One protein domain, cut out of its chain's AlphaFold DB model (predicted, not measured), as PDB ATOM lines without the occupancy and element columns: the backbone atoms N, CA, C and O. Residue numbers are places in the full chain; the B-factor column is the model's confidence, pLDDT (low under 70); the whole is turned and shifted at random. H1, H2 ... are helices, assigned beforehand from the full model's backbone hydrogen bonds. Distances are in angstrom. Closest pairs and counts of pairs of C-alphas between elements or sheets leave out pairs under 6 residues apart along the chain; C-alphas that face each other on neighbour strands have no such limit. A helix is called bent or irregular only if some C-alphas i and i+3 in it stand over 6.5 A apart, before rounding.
ATOM      1  N   ASN A 197       9.399  -3.395  46.196       63.25
ATOM      2  CA  ASN A 197       9.679  -4.546  47.065       63.25
ATOM      3  C   ASN A 197       8.835  -5.787  46.699       63.25
ATOM      4  O   ASN A 197       9.300  -6.914  46.847       63.25
ATOM      5  N   PHE A 198       7.646  -5.592  46.118       60.16
ATOM      6  CA  PHE A 198       6.784  -6.674  45.623       60.16
ATOM      7  C   PHE A 198       7.348  -7.416  44.393       60.16
ATOM      8  O   PHE A 198       7.175  -8.630  44.266       60.16
ATOM      9  N   ILE A 199       8.058  -6.713  43.501       62.03
ATOM     10  CA  ILE A 199       8.648  -7.299  42.282       62.03
ATOM     11  C   ILE A 199      10.012  -7.930  42.572       62.03
ATOM     12  O   ILE A 199      10.340  -8.973  42.007       62.03
ATOM     13  N   LYS A 200      10.801  -7.326  43.468       63.84
ATOM     14  CA  LYS A 200      12.136  -7.829  43.827       63.84
ATOM     15  C   LYS A 200      12.103  -9.102  44.672       63.84
ATOM     16  O   LYS A 200      13.069  -9.858  44.646       63.84
ATOM     17  N   ASN A 201      11.017  -9.354  45.402       71.81
ATOM     18  CA  ASN A 201      10.903 -10.552  46.224       71.81
ATOM     19  C   ASN A 201      10.847 -11.815  45.343       71.81
ATOM     20  O   ASN A 201       9.889 -12.030  44.600       71.81
ATOM     21  N   GLU A 202      11.871 -12.665  45.445       65.81
ATOM     22  CA  GLU A 202      12.008 -13.883  44.637       65.81
ATOM     23  C   GLU A 202      10.866 -14.881  44.853       65.81
ATOM     24  O   GLU A 202      10.505 -15.622  43.938       65.81
ATOM     25  N   ASN A 203      10.246 -14.848  46.034       69.25
ATOM     26  CA  ASN A 203       9.145 -15.728  46.407       69.25
ATOM     27  C   ASN A 203       7.755 -15.139  46.139       69.25
ATOM     28  O   ASN A 203       6.757 -15.780  46.479       69.25
ATOM     29  N   SER A 204       7.648 -13.955  45.528       80.56
ATOM     30  CA  SER A 204       6.339 -13.352  45.281       80.56
ATOM     31  C   SER A 204       5.515 -14.170  44.281       80.56
ATOM     32  O   SER A 204       6.008 -14.677  43.267       80.56
ATOM     33  N   LEU A 205       4.211 -14.264  44.555       80.25
ATOM     34  CA  LEU A 205       3.221 -14.853  43.648       80.25
ATOM     35  C   LEU A 205       3.311 -14.221  42.248       80.25
ATOM     36  O   LEU A 205       3.205 -14.913  41.240       80.25
ATOM     37  N   PHE A 206       3.610 -12.922  42.186       79.69
ATOM     38  CA  PHE A 206       3.787 -12.172  40.948       79.69
ATOM     39  C   PHE A 206       4.947 -12.680  40.085       79.69
ATOM     40  O   PHE A 206       4.765 -12.894  38.885       79.69
ATOM     41  N   ARG A 207       6.130 -12.940  40.661       81.75
ATOM     42  CA  ARG A 207       7.274 -13.477  39.901       81.75
ATOM     43  C   ARG A 207       7.006 -14.902  39.400       81.75
ATOM     44  O   ARG A 207       7.383 -15.265  38.284       81.75
ATOM     45  N   ARG A 208       6.285 -15.706  40.188       84.44
ATOM     46  CA  ARG A 208       5.835 -17.048  39.773       84.44
ATOM     47  C   ARG A 208       4.839 -16.979  38.615       84.44
ATOM     48  O   ARG A 208       5.005 -17.684  37.629       84.44
ATOM     49  N   LEU A 209       3.841 -16.101  38.690       84.81
ATOM     50  CA  LEU A 209       2.856 -15.936  37.617       84.81
ATOM     51  C   LEU A 209       3.486 -15.380  36.339       84.81
ATOM     52  O   LEU A 209       3.246 -15.922  35.265       84.81
ATOM     53  N   THR A 210       4.338 -14.360  36.438       84.56
ATOM     54  CA  THR A 210       5.020 -13.784  35.267       84.56
ATOM     55  C   THR A 210       5.948 -14.790  34.590       84.56
ATOM     56  O   THR A 210       5.930 -14.892  33.367       84.56
ATOM     57  N   SER A 211       6.693 -15.597  35.352       86.94
ATOM     58  CA  SER A 211       7.519 -16.671  34.779       86.94
ATOM     59  C   SER A 211       6.688 -17.791  34.141       86.94
ATOM     60  O   SER A 211       7.061 -18.288  33.078       86.94
ATOM     61  N   LEU A 212       5.540 -18.158  34.721       88.44
ATOM     62  CA  LEU A 212       4.613 -19.123  34.120       88.44
ATOM     63  C   LEU A 212       3.995 -18.600  32.819       88.44
ATOM     64  O   LEU A 212       3.966 -19.328  31.828       88.44
ATOM     65  N   ILE A 213       3.538 -17.346  32.809       88.81
ATOM     66  CA  ILE A 213       3.013 -16.696  31.604       88.81
ATOM     67  C   ILE A 213       4.107 -16.653  30.544       88.81
ATOM     68  O   ILE A 213       3.873 -17.109  29.431       88.81
ATOM     69  N   ALA A 214       5.316 -16.195  30.880       88.75
ATOM     70  CA  ALA A 214       6.435 -16.138  29.942       88.75
ATOM     71  C   ALA A 214       6.749 -17.512  29.334       88.75
ATOM     72  O   ALA A 214       6.888 -17.630  28.119       88.75
ATOM     73  N   LYS A 215       6.772 -18.564  30.163       90.88
ATOM     74  CA  LYS A 215       7.024 -19.940  29.720       90.88
ATOM     75  C   LYS A 215       5.954 -20.457  28.754       90.88
ATOM     76  O   LYS A 215       6.281 -21.190  27.827       90.88
ATOM     77  N   TYR A 216       4.683 -20.128  28.986       93.12
ATOM     78  CA  TYR A 216       3.558 -20.674  28.217       93.12
ATOM     79  C   TYR A 216       2.989 -19.720  27.162       93.12
ATOM     80  O   TYR A 216       2.078 -20.115  26.442       93.12
ATOM     81  N   SER A 217       3.518 -18.500  27.030       91.81
ATOM     82  CA  SER A 217       2.948 -17.426  26.198       91.81
ATOM     83  C   SER A 217       2.670 -17.865  24.762       91.81
ATOM     84  O   SER A 217       1.602 -17.579  24.225       91.81
ATOM     85  N   TYR A 218       3.604 -18.597  24.148       92.19
ATOM     86  CA  TYR A 218       3.433 -19.042  22.768       92.19
ATOM     87  C   TYR A 218       2.334 -20.103  22.627       92.19
ATOM     88  O   TYR A 218       1.498 -20.006  21.733       92.19
ATOM     89  N   GLY A 219       2.281 -21.073  23.543       92.50
ATOM     90  CA  GLY A 219       1.216 -22.077  23.565       92.50
ATOM     91  C   GLY A 219      -0.158 -21.487  23.897       92.50
ATOM     92  O   GLY A 219      -1.139 -21.846  23.252       92.50
ATOM     93  N   ILE A 220      -0.227 -20.522  24.824       93.62
ATOM     94  CA  ILE A 220      -1.454 -19.764  25.132       93.62
ATOM     95  C   ILE A 220      -1.984 -19.098  23.864       93.62
ATOM     96  O   ILE A 220      -3.148 -19.270  23.514       93.62
ATOM     97  N   TYR A 221      -1.115 -18.407  23.129       92.62
ATOM     98  CA  TYR A 221      -1.480 -17.761  21.874       92.62
ATOM     99  C   TYR A 221      -2.008 -18.752  20.811       92.62
ATOM    100  O   TYR A 221      -2.917 -18.405  20.057       92.62
ATOM    101  N   LEU A 222      -1.490 -19.985  20.757       92.44
ATOM    102  CA  LEU A 222      -1.932 -20.996  19.787       92.44
ATOM    103  C   LEU A 222      -3.255 -21.677  20.167       92.44
ATOM    104  O   LEU A 222      -4.018 -22.049  19.275       92.44
ATOM    105  N   ILE A 223      -3.555 -21.837  21.457       92.19
ATOM    106  CA  ILE A 223      -4.776 -22.526  21.911       92.19
ATOM    107  C   ILE A 223      -5.948 -21.576  22.195       92.19
ATOM    108  O   ILE A 223      -7.099 -22.006  22.155       92.19
ATOM    109  N   GLN A 224      -5.701 -20.283  22.435       91.06
ATOM    110  CA  GLN A 224      -6.737 -19.328  22.866       91.06
ATOM    111  C   GLN A 224      -7.982 -19.285  21.962       91.06
ATOM    112  O   GLN A 224      -9.086 -19.068  22.456       91.06
ATOM    113  N   GLY A 225      -7.824 -19.516  20.651       85.81
ATOM    114  CA  GLY A 225      -8.937 -19.521  19.694       85.81
ATOM    115  C   GLY A 225      -9.966 -20.613  19.991       85.81
ATOM    116  O   GLY A 225     -11.166 -20.368  19.897       85.81
ATOM    117  N   LEU A 226      -9.512 -21.782  20.454       86.31
ATOM    118  CA  LEU A 226     -10.386 -22.880  20.865       86.31
ATOM    119  C   LEU A 226     -11.252 -22.471  22.061       86.31
ATOM    120  O   LEU A 226     -12.466 -22.662  22.037       86.31
ATOM    121  N   PHE A 227     -10.654 -21.860  23.086       88.50
ATOM    122  CA  PHE A 227     -11.400 -21.411  24.263       88.50
ATOM    123  C   PHE A 227     -12.355 -20.269  23.947       88.50
ATOM    124  O   PHE A 227     -13.472 -20.262  24.455       88.50
ATOM    125  N   LEU A 228     -11.961 -19.345  23.069       85.88
ATOM    126  CA  LEU A 228     -12.858 -18.302  22.583       85.88
ATOM    127  C   LEU A 228     -14.122 -18.914  21.960       85.88
ATOM    128  O   LEU A 228     -15.229 -18.515  22.316       85.88
ATOM    129  N   CYS A 229     -13.977 -19.919  21.094       79.25
ATOM    130  CA  CYS A 229     -15.114 -20.602  20.473       79.25
ATOM    131  C   CYS A 229     -16.012 -21.329  21.488       79.25
ATOM    132  O   CYS A 229     -17.234 -21.335  21.324       79.25
ATOM    133  N   ILE A 230     -15.432 -21.914  22.539       82.69
ATOM    134  CA  ILE A 230     -16.191 -22.547  23.628       82.69
ATOM    135  C   ILE A 230     -16.979 -21.487  24.408       82.69
ATOM    136  O   ILE A 230     -18.195 -21.606  24.556       82.69
ATOM    137  N   TYR A 231     -16.319 -20.425  24.874       85.94
ATOM    138  CA  TYR A 231     -16.954 -19.432  25.741       85.94
ATOM    139  C   TYR A 231     -18.015 -18.591  25.033       85.94
ATOM    140  O   TYR A 231     -19.046 -18.310  25.635       85.94
ATOM    141  N   VAL A 232     -17.819 -18.247  23.756       79.25
ATOM    142  CA  VAL A 232     -18.825 -17.517  22.960       79.25
ATOM    143  C   VAL A 232     -20.117 -18.326  22.782       79.25
ATOM    144  O   VAL A 232     -21.173 -17.740  22.581       79.25
ATOM    145  N   LYS A 233     -20.070 -19.662  22.872       76.19
ATOM    146  CA  LYS A 233     -21.284 -20.494  22.832       76.19
ATOM    147  C   LYS A 233     -21.989 -20.571  24.186       76.19
ATOM    148  O   LYS A 233     -23.213 -20.633  24.220       76.19
ATOM    149  N   ILE A 234     -21.219 -20.624  25.273       81.25
ATOM    150  CA  ILE A 234     -21.754 -20.750  26.636       81.25
ATOM    151  C   ILE A 234     -22.364 -19.424  27.102       81.25
ATOM    152  O   ILE A 234     -23.379 -19.428  27.794       81.25
ATOM    153  N   LEU A 235     -21.753 -18.296  26.734       79.12
ATOM    154  CA  LEU A 235     -22.222 -16.973  27.131       79.12
ATOM    155  C   LEU A 235     -23.237 -16.416  26.119       79.12
ATOM    156  O   LEU A 235     -23.000 -16.488  24.912       79.12
ATOM    157  N   PRO A 236     -24.353 -15.827  26.583       69.50
ATOM    158  CA  PRO A 236     -25.339 -15.214  25.701       69.50
ATOM    159  C   PRO A 236     -24.728 -14.039  24.924       69.50
ATOM    160  O   PRO A 236     -24.031 -13.191  25.479       69.50
ATOM    161  N   TYR A 237     -25.026 -13.974  23.621       63.91
ATOM    162  CA  TYR A 237     -24.388 -13.046  22.674       63.91
ATOM    163  C   TYR A 237     -24.588 -11.561  23.023       63.91
ATOM    164  O   TYR A 237     -23.762 -10.721  22.669       63.91
ATOM    165  N   HIS A 238     -25.669 -11.242  23.740       62.88
ATOM    166  CA  HIS A 238     -26.023  -9.877  24.133       62.88
ATOM    167  C   HIS A 238     -25.095  -9.290  25.212       62.88
ATOM    168  O   HIS A 238     -24.894  -8.078  25.223       62.88
ATOM    169  N   ASP A 239     -24.449 -10.131  26.029       60.53
ATOM    170  CA  ASP A 239     -23.581  -9.695  27.137       60.53
ATOM    171  C   ASP A 239     -22.082  -9.806  26.818       60.53
ATOM    172  O   ASP A 239     -21.228  -9.455  27.628       60.53
ATOM    173  N   ILE A 240     -21.705 -10.275  25.624       61.97
ATOM    174  CA  ILE A 240     -20.291 -10.521  25.286       61.97
ATOM    175  C   ILE A 240     -19.448  -9.240  25.388       61.97
ATOM    176  O   ILE A 240     -18.295  -9.296  25.818       61.97
ATOM    177  N   TYR A 241     -20.021  -8.085  25.042       64.94
ATOM    178  CA  TYR A 241     -19.320  -6.800  25.086       64.94
ATOM    179  C   TYR A 241     -19.099  -6.288  26.516       64.94
ATOM    180  O   TYR A 241     -18.021  -5.780  26.821       64.94
ATOM    181  N   SER A 242     -20.072  -6.464  27.415       69.25
ATOM    182  CA  SER A 242     -19.918  -6.117  28.836       69.25
ATOM    183  C   SER A 242     -18.992  -7.099  29.563       69.25
ATOM    184  O   SER A 242     -18.330  -6.732  30.533       69.25
ATOM    185  N   LEU A 243     -18.869  -8.328  29.050       80.88
ATOM    186  CA  LEU A 243     -18.056  -9.400  29.621       80.88
ATOM    187  C   LEU A 243     -16.662  -9.548  28.986       80.88
ATOM    188  O   LEU A 243     -15.961 -10.496  29.333       80.88
ATOM    189  N   MET A 244     -16.207  -8.650  28.102       79.75
ATOM    190  CA  MET A 244     -14.936  -8.835  27.366       79.75
ATOM    191  C   MET A 244     -13.720  -9.049  28.275       79.75
ATOM    192  O   MET A 244     -12.872  -9.892  27.982       79.75
ATOM    193  N   ILE A 245     -13.640  -8.328  29.399       84.06
ATOM    194  CA  ILE A 245     -12.546  -8.488  30.370       84.06
ATOM    195  C   ILE A 245     -12.617  -9.868  31.031       84.06
ATOM    196  O   ILE A 245     -11.604 -10.555  31.151       84.06
ATOM    197  N   ILE A 246     -13.817 -10.298  31.420       86.50
ATOM    198  CA  ILE A 246     -14.044 -11.607  32.041       86.50
ATOM    199  C   ILE A 246     -13.706 -12.719  31.043       86.50
ATOM    200  O   ILE A 246     -12.971 -13.644  31.381       86.50
ATOM    201  N   LEU A 247     -14.158 -12.591  29.796       88.44
ATOM    202  CA  LEU A 247     -13.827 -13.486  28.690       88.44
ATOM    203  C   LEU A 247     -12.319 -13.591  28.468       88.44
ATOM    204  O   LEU A 247     -11.789 -14.697  28.382       88.44
ATOM    205  N   PHE A 248     -11.615 -12.460  28.424       89.50
ATOM    206  CA  PHE A 248     -10.162 -12.437  28.293       89.50
ATOM    207  C   PHE A 248      -9.483 -13.200  29.437       89.50
ATOM    208  O   PHE A 248      -8.652 -14.075  29.187       89.50
ATOM    209  N   VAL A 249      -9.876 -12.930  30.686       90.69
ATOM    210  CA  VAL A 249      -9.324 -13.613  31.867       90.69
ATOM    211  C   VAL A 249      -9.597 -15.118  31.815       90.69
ATOM    212  O   VAL A 249      -8.683 -15.905  32.055       90.69
ATOM    213  N   LEU A 250     -10.812 -15.537  31.448       92.19
ATOM    214  CA  LEU A 250     -11.182 -16.950  31.324       92.19
ATOM    215  C   LEU A 250     -10.387 -17.664  30.227       92.19
ATOM    216  O   LEU A 250      -9.888 -18.768  30.452       92.19
ATOM    217  N   ILE A 251     -10.217 -17.038  29.061       92.88
ATOM    218  CA  ILE A 251      -9.436 -17.590  27.943       92.88
ATOM    219  C   ILE A 251      -7.971 -17.752  28.344       92.88
ATOM    220  O   ILE A 251      -7.385 -18.814  28.121       92.88
ATOM    221  N   VAL A 252      -7.372 -16.737  28.966       92.44
ATOM    222  CA  VAL A 252      -5.977 -16.811  29.421       92.44
ATOM    223  C   VAL A 252      -5.825 -17.876  30.506       92.44
ATOM    224  O   VAL A 252      -4.919 -18.704  30.413       92.44
ATOM    225  N   ALA A 253      -6.723 -17.919  31.492       93.12
ATOM    226  CA  ALA A 253      -6.669 -18.889  32.584       93.12
ATOM    227  C   ALA A 253      -6.815 -20.337  32.088       93.12
ATOM    228  O   ALA A 253      -5.981 -21.183  32.413       93.12
ATOM    229  N   SER A 254      -7.821 -20.626  31.261       94.62
ATOM    230  CA  SER A 254      -8.040 -21.961  30.679       94.62
ATOM    231  C   SER A 254      -6.878 -22.407  29.787       94.62
ATOM    232  O   SER A 254      -6.406 -23.546  29.894       94.62
ATOM    233  N   SER A 255      -6.330 -21.487  28.988       94.50
ATOM    234  CA  SER A 255      -5.120 -21.723  28.196       94.50
ATOM    235  C   SER A 255      -3.922 -22.044  29.086       94.50
ATOM    236  O   SER A 255      -3.233 -23.038  28.863       94.50
ATOM    237  N   MET A 256      -3.690 -21.260  30.141       93.50
ATOM    238  CA  MET A 256      -2.600 -21.485  31.095       93.50
ATOM    239  C   MET A 256      -2.720 -22.826  31.820       93.50
ATOM    240  O   MET A 256      -1.720 -23.533  31.952       93.50
ATOM    241  N   ILE A 257      -3.921 -23.190  32.276       93.94
ATOM    242  CA  ILE A 257      -4.183 -24.468  32.952       93.94
ATOM    243  C   ILE A 257      -3.868 -25.627  32.007       93.94
ATOM    244  O   ILE A 257      -3.122 -26.535  32.373       93.94
ATOM    245  N   THR A 258      -4.356 -25.559  30.768       94.12
ATOM    246  CA  THR A 258      -4.109 -26.590  29.752       94.12
ATOM    247  C   THR A 258      -2.619 -26.736  29.468       94.12
ATOM    248  O   THR A 258      -2.076 -27.841  29.511       94.12
ATOM    249  N   MET A 259      -1.922 -25.615  29.282       94.31
ATOM    250  CA  MET A 259      -0.472 -25.591  29.094       94.31
ATOM    251  C   MET A 259       0.280 -26.186  30.286       94.31
ATOM    252  O   MET A 259       1.223 -26.959  30.104       94.31
ATOM    253  N   HIS A 260      -0.148 -25.877  31.510       92.94
ATOM    254  CA  HIS A 260       0.456 -26.417  32.722       92.94
ATOM    255  C   HIS A 260       0.264 -27.936  32.841       92.94
ATOM    256  O   HIS A 260       1.217 -28.638  33.187       92.94
ATOM    257  N   ILE A 261      -0.932 -28.449  32.532       93.44
ATOM    258  CA  ILE A 261      -1.239 -29.887  32.544       93.44
ATOM    259  C   ILE A 261      -0.400 -30.614  31.489       93.44
ATOM    260  O   ILE A 261       0.319 -31.559  31.815       93.44
ATOM    261  N   LEU A 262      -0.418 -30.142  30.240       93.12
ATOM    262  CA  LEU A 262       0.308 -30.785  29.141       93.12
ATOM    263  C   LEU A 262       1.827 -30.727  29.322       93.12
ATOM    264  O   LEU A 262       2.535 -31.646  28.912       93.12
ATOM    265  N   ASN A 263       2.350 -29.697  29.994       92.56
ATOM    266  CA  ASN A 263       3.775 -29.603  30.307       92.56
ATOM    267  C   ASN A 263       4.261 -30.724  31.251       92.56
ATOM    268  O   ASN A 263       5.459 -31.012  31.278       92.56
ATOM    269  N   LYS A 264       3.365 -31.375  32.008       90.94
ATOM    270  CA  LYS A 264       3.711 -32.536  32.849       90.94
ATOM    271  C   LYS A 264       3.857 -33.836  32.047       90.94
ATOM    272  O   LYS A 264       4.442 -34.792  32.546       90.94
ATOM    273  N   VAL A 265       3.378 -33.878  30.804       92.75
ATOM    274  CA  VAL A 265       3.453 -35.065  29.945       92.75
ATOM    275  C   VAL A 265       4.791 -35.081  29.196       92.75
ATOM    276  O   VAL A 265       5.074 -34.206  28.375       92.75
ATOM    277  N   LYS A 266       5.616 -36.107  29.458       86.50
ATOM    278  CA  LYS A 266       7.028 -36.207  29.025       86.50
ATOM    279  C   LYS A 266       7.263 -35.992  27.524       86.50
ATOM    280  O   LYS A 266       8.287 -35.428  27.151       86.50
ATOM    281  N   TYR A 267       6.353 -36.461  26.673       87.31
ATOM    282  CA  TYR A 267       6.497 -36.356  25.216       87.31
ATOM    283  C   TYR A 267       5.855 -35.087  24.646       87.31
ATOM    284  O   TYR A 267       6.404 -34.479  23.731       87.31
ATOM    285  N   VAL A 268       4.731 -34.653  25.220       88.56
ATOM    286  CA  VAL A 268       3.936 -33.518  24.726       88.56
ATOM    287  C   VAL A 268       4.579 -32.175  25.084       88.56
ATOM    288  O   VAL A 268       4.503 -31.225  24.307       88.56
ATOM    289  N   ASN A 269       5.303 -32.098  26.207       86.75
ATOM    290  CA  ASN A 269       5.948 -30.861  26.660       86.75
ATOM    291  C   ASN A 269       6.921 -30.240  25.633       86.75
ATOM    292  O   ASN A 269       7.160 -29.032  25.651       86.75
ATOM    293  N   LYS A 270       7.457 -31.044  24.705       86.06
ATOM    294  CA  LYS A 270       8.360 -30.578  23.649       86.06
ATOM    295  C   LYS A 270       7.627 -29.776  22.583       86.06
ATOM    296  O   LYS A 270       8.228 -28.839  22.059       86.06
ATOM    297  N   PHE A 271       6.371 -30.132  22.328       90.56
ATOM    298  CA  PHE A 271       5.560 -29.646  21.220       90.56
ATOM    299  C   PHE A 271       4.575 -28.557  21.630       90.56
ATOM    300  O   PHE A 271       4.131 -27.820  20.783       90.56
ATOM    301  N   ILE A 272       4.238 -28.371  22.902       88.75
ATOM    302  CA  ILE A 272       3.197 -27.387  23.270       88.75
ATOM    303  C   ILE A 272       3.654 -25.920  23.235       88.75
ATOM    304  O   ILE A 272       2.824 -25.027  23.360       88.75
ATOM    305  N   GLY A 273       4.956 -25.654  23.076       84.38
ATOM    306  CA  GLY A 273       5.505 -24.292  23.127       84.38
ATOM    307  C   GLY A 273       5.742 -23.779  24.553       84.38
ATOM    308  O   GLY A 273       5.538 -22.602  24.821       84.38
ATOM    309  N   ALA A 274       6.144 -24.674  25.463       81.69
ATOM    310  CA  ALA A 274       6.381 -24.416  26.888       81.69
ATOM    311  C   ALA A 274       7.876 -24.249  27.256       81.69
ATOM    312  O   ALA A 274       8.339 -24.834  28.242       81.69
ATOM    313  N   LYS A 275       8.655 -23.527  26.441       69.38
ATOM    314  CA  LYS A 275      10.123 -23.429  26.555       69.38
ATOM    315  C   LYS A 275      10.617 -21.994  26.553       69.38
ATOM    316  O   LYS A 275      10.082 -21.201  25.753       69.38
TER     317      LYS A 275
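Overview. This is residues 197 to 275 of the 275 residues of the protein "Acyltransferase family protein" of Methanobrevibacter sp (UniProt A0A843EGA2). What shape do these atoms make? A long helix H2 is sharply bent into an L of two arms, H2a and H2b, and helix H3 packs across H2b at a steep tilt, its closest approach falling near the start of H2b, by the corner of the L. The short helix H1 comes before H2a, and residues 200 to 205 stick out. How is it made up? The printed part has 79 residues with three named helices, in the order H1, H2, H3, and no named strand; its class is all helix. Is it compact? It is loose, with a radius of gyration of the C-alphas of 14.9 A, and flat, spanning 43 by 38 by 15 A.

Along the chain. Where does the printed part begin? H1, residues 197 to 200, begins with C-alpha 197 at (9.679, -4.546, 47.065) and is 5.2 A long. Is the next helix straight? H2, residues 205 to 234, was assigned as one helix by its hydrogen bonds, but it is bent: C-alphas 215 and 218 are 7.9 A apart. Its arms are H2a, residues 205 to 215, 15.3 A long, and H2b, residues 218 to 234, 25.5 A long; H2b is itself irregular, with C-alphas 222 and 225 7.2 A apart and a kink of 41 degrees near residue 226. What follows? H3, residues 244 to 263, is 28.1 A long and ends with C-alpha 263 at (3.775, -29.603, 30.307).

Arrangement. How does H1 meet H2a? They only just touch, with 3 pairs of C-alphas within 8 A, and only at the corner by their link; the closest C-alphas are those of Ile 199 and Arg 207, 6.8 A apart. How do the arms and H3 stand? H2a and H2b are about perpendicular, at 78 degrees. H2b and H3 touch at a steep tilt of 53 degrees, opposite ways, their closest C-alphas those of Ile 220 and Ser 255, 5.2 A apart. H2a and H3 are close but not clearly touching, with the C-alphas of Ile 213 and Met 256 closest at 7.4 A, and only just about perpendicular at 73 degrees. Which elements stay apart? H1 is apart from H2b and from H3. What do the backbones show? In H2a and H3 every O i to N i+4 pair is within hydrogen-bond range, in H2b 9 of 13 are, and H1 is too short for such a pair.

Size, cuts and confidence. How far does it reach? The two C-alphas farthest apart, those of Glu 202 and His 238, are 43.4 A apart. Is the printed part whole? It has no cut and ends at residue 275, the chain's last. The link from H1 to H2 is tight and that from H2 to H3 is short, while residues 264 to 275 hold no named element. Where is the model's confidence low? The mean pLDDT of the printed part is 83.7, and it is under 70 at residues 197 to 200, 202 to 203, 236 to 242 and 275.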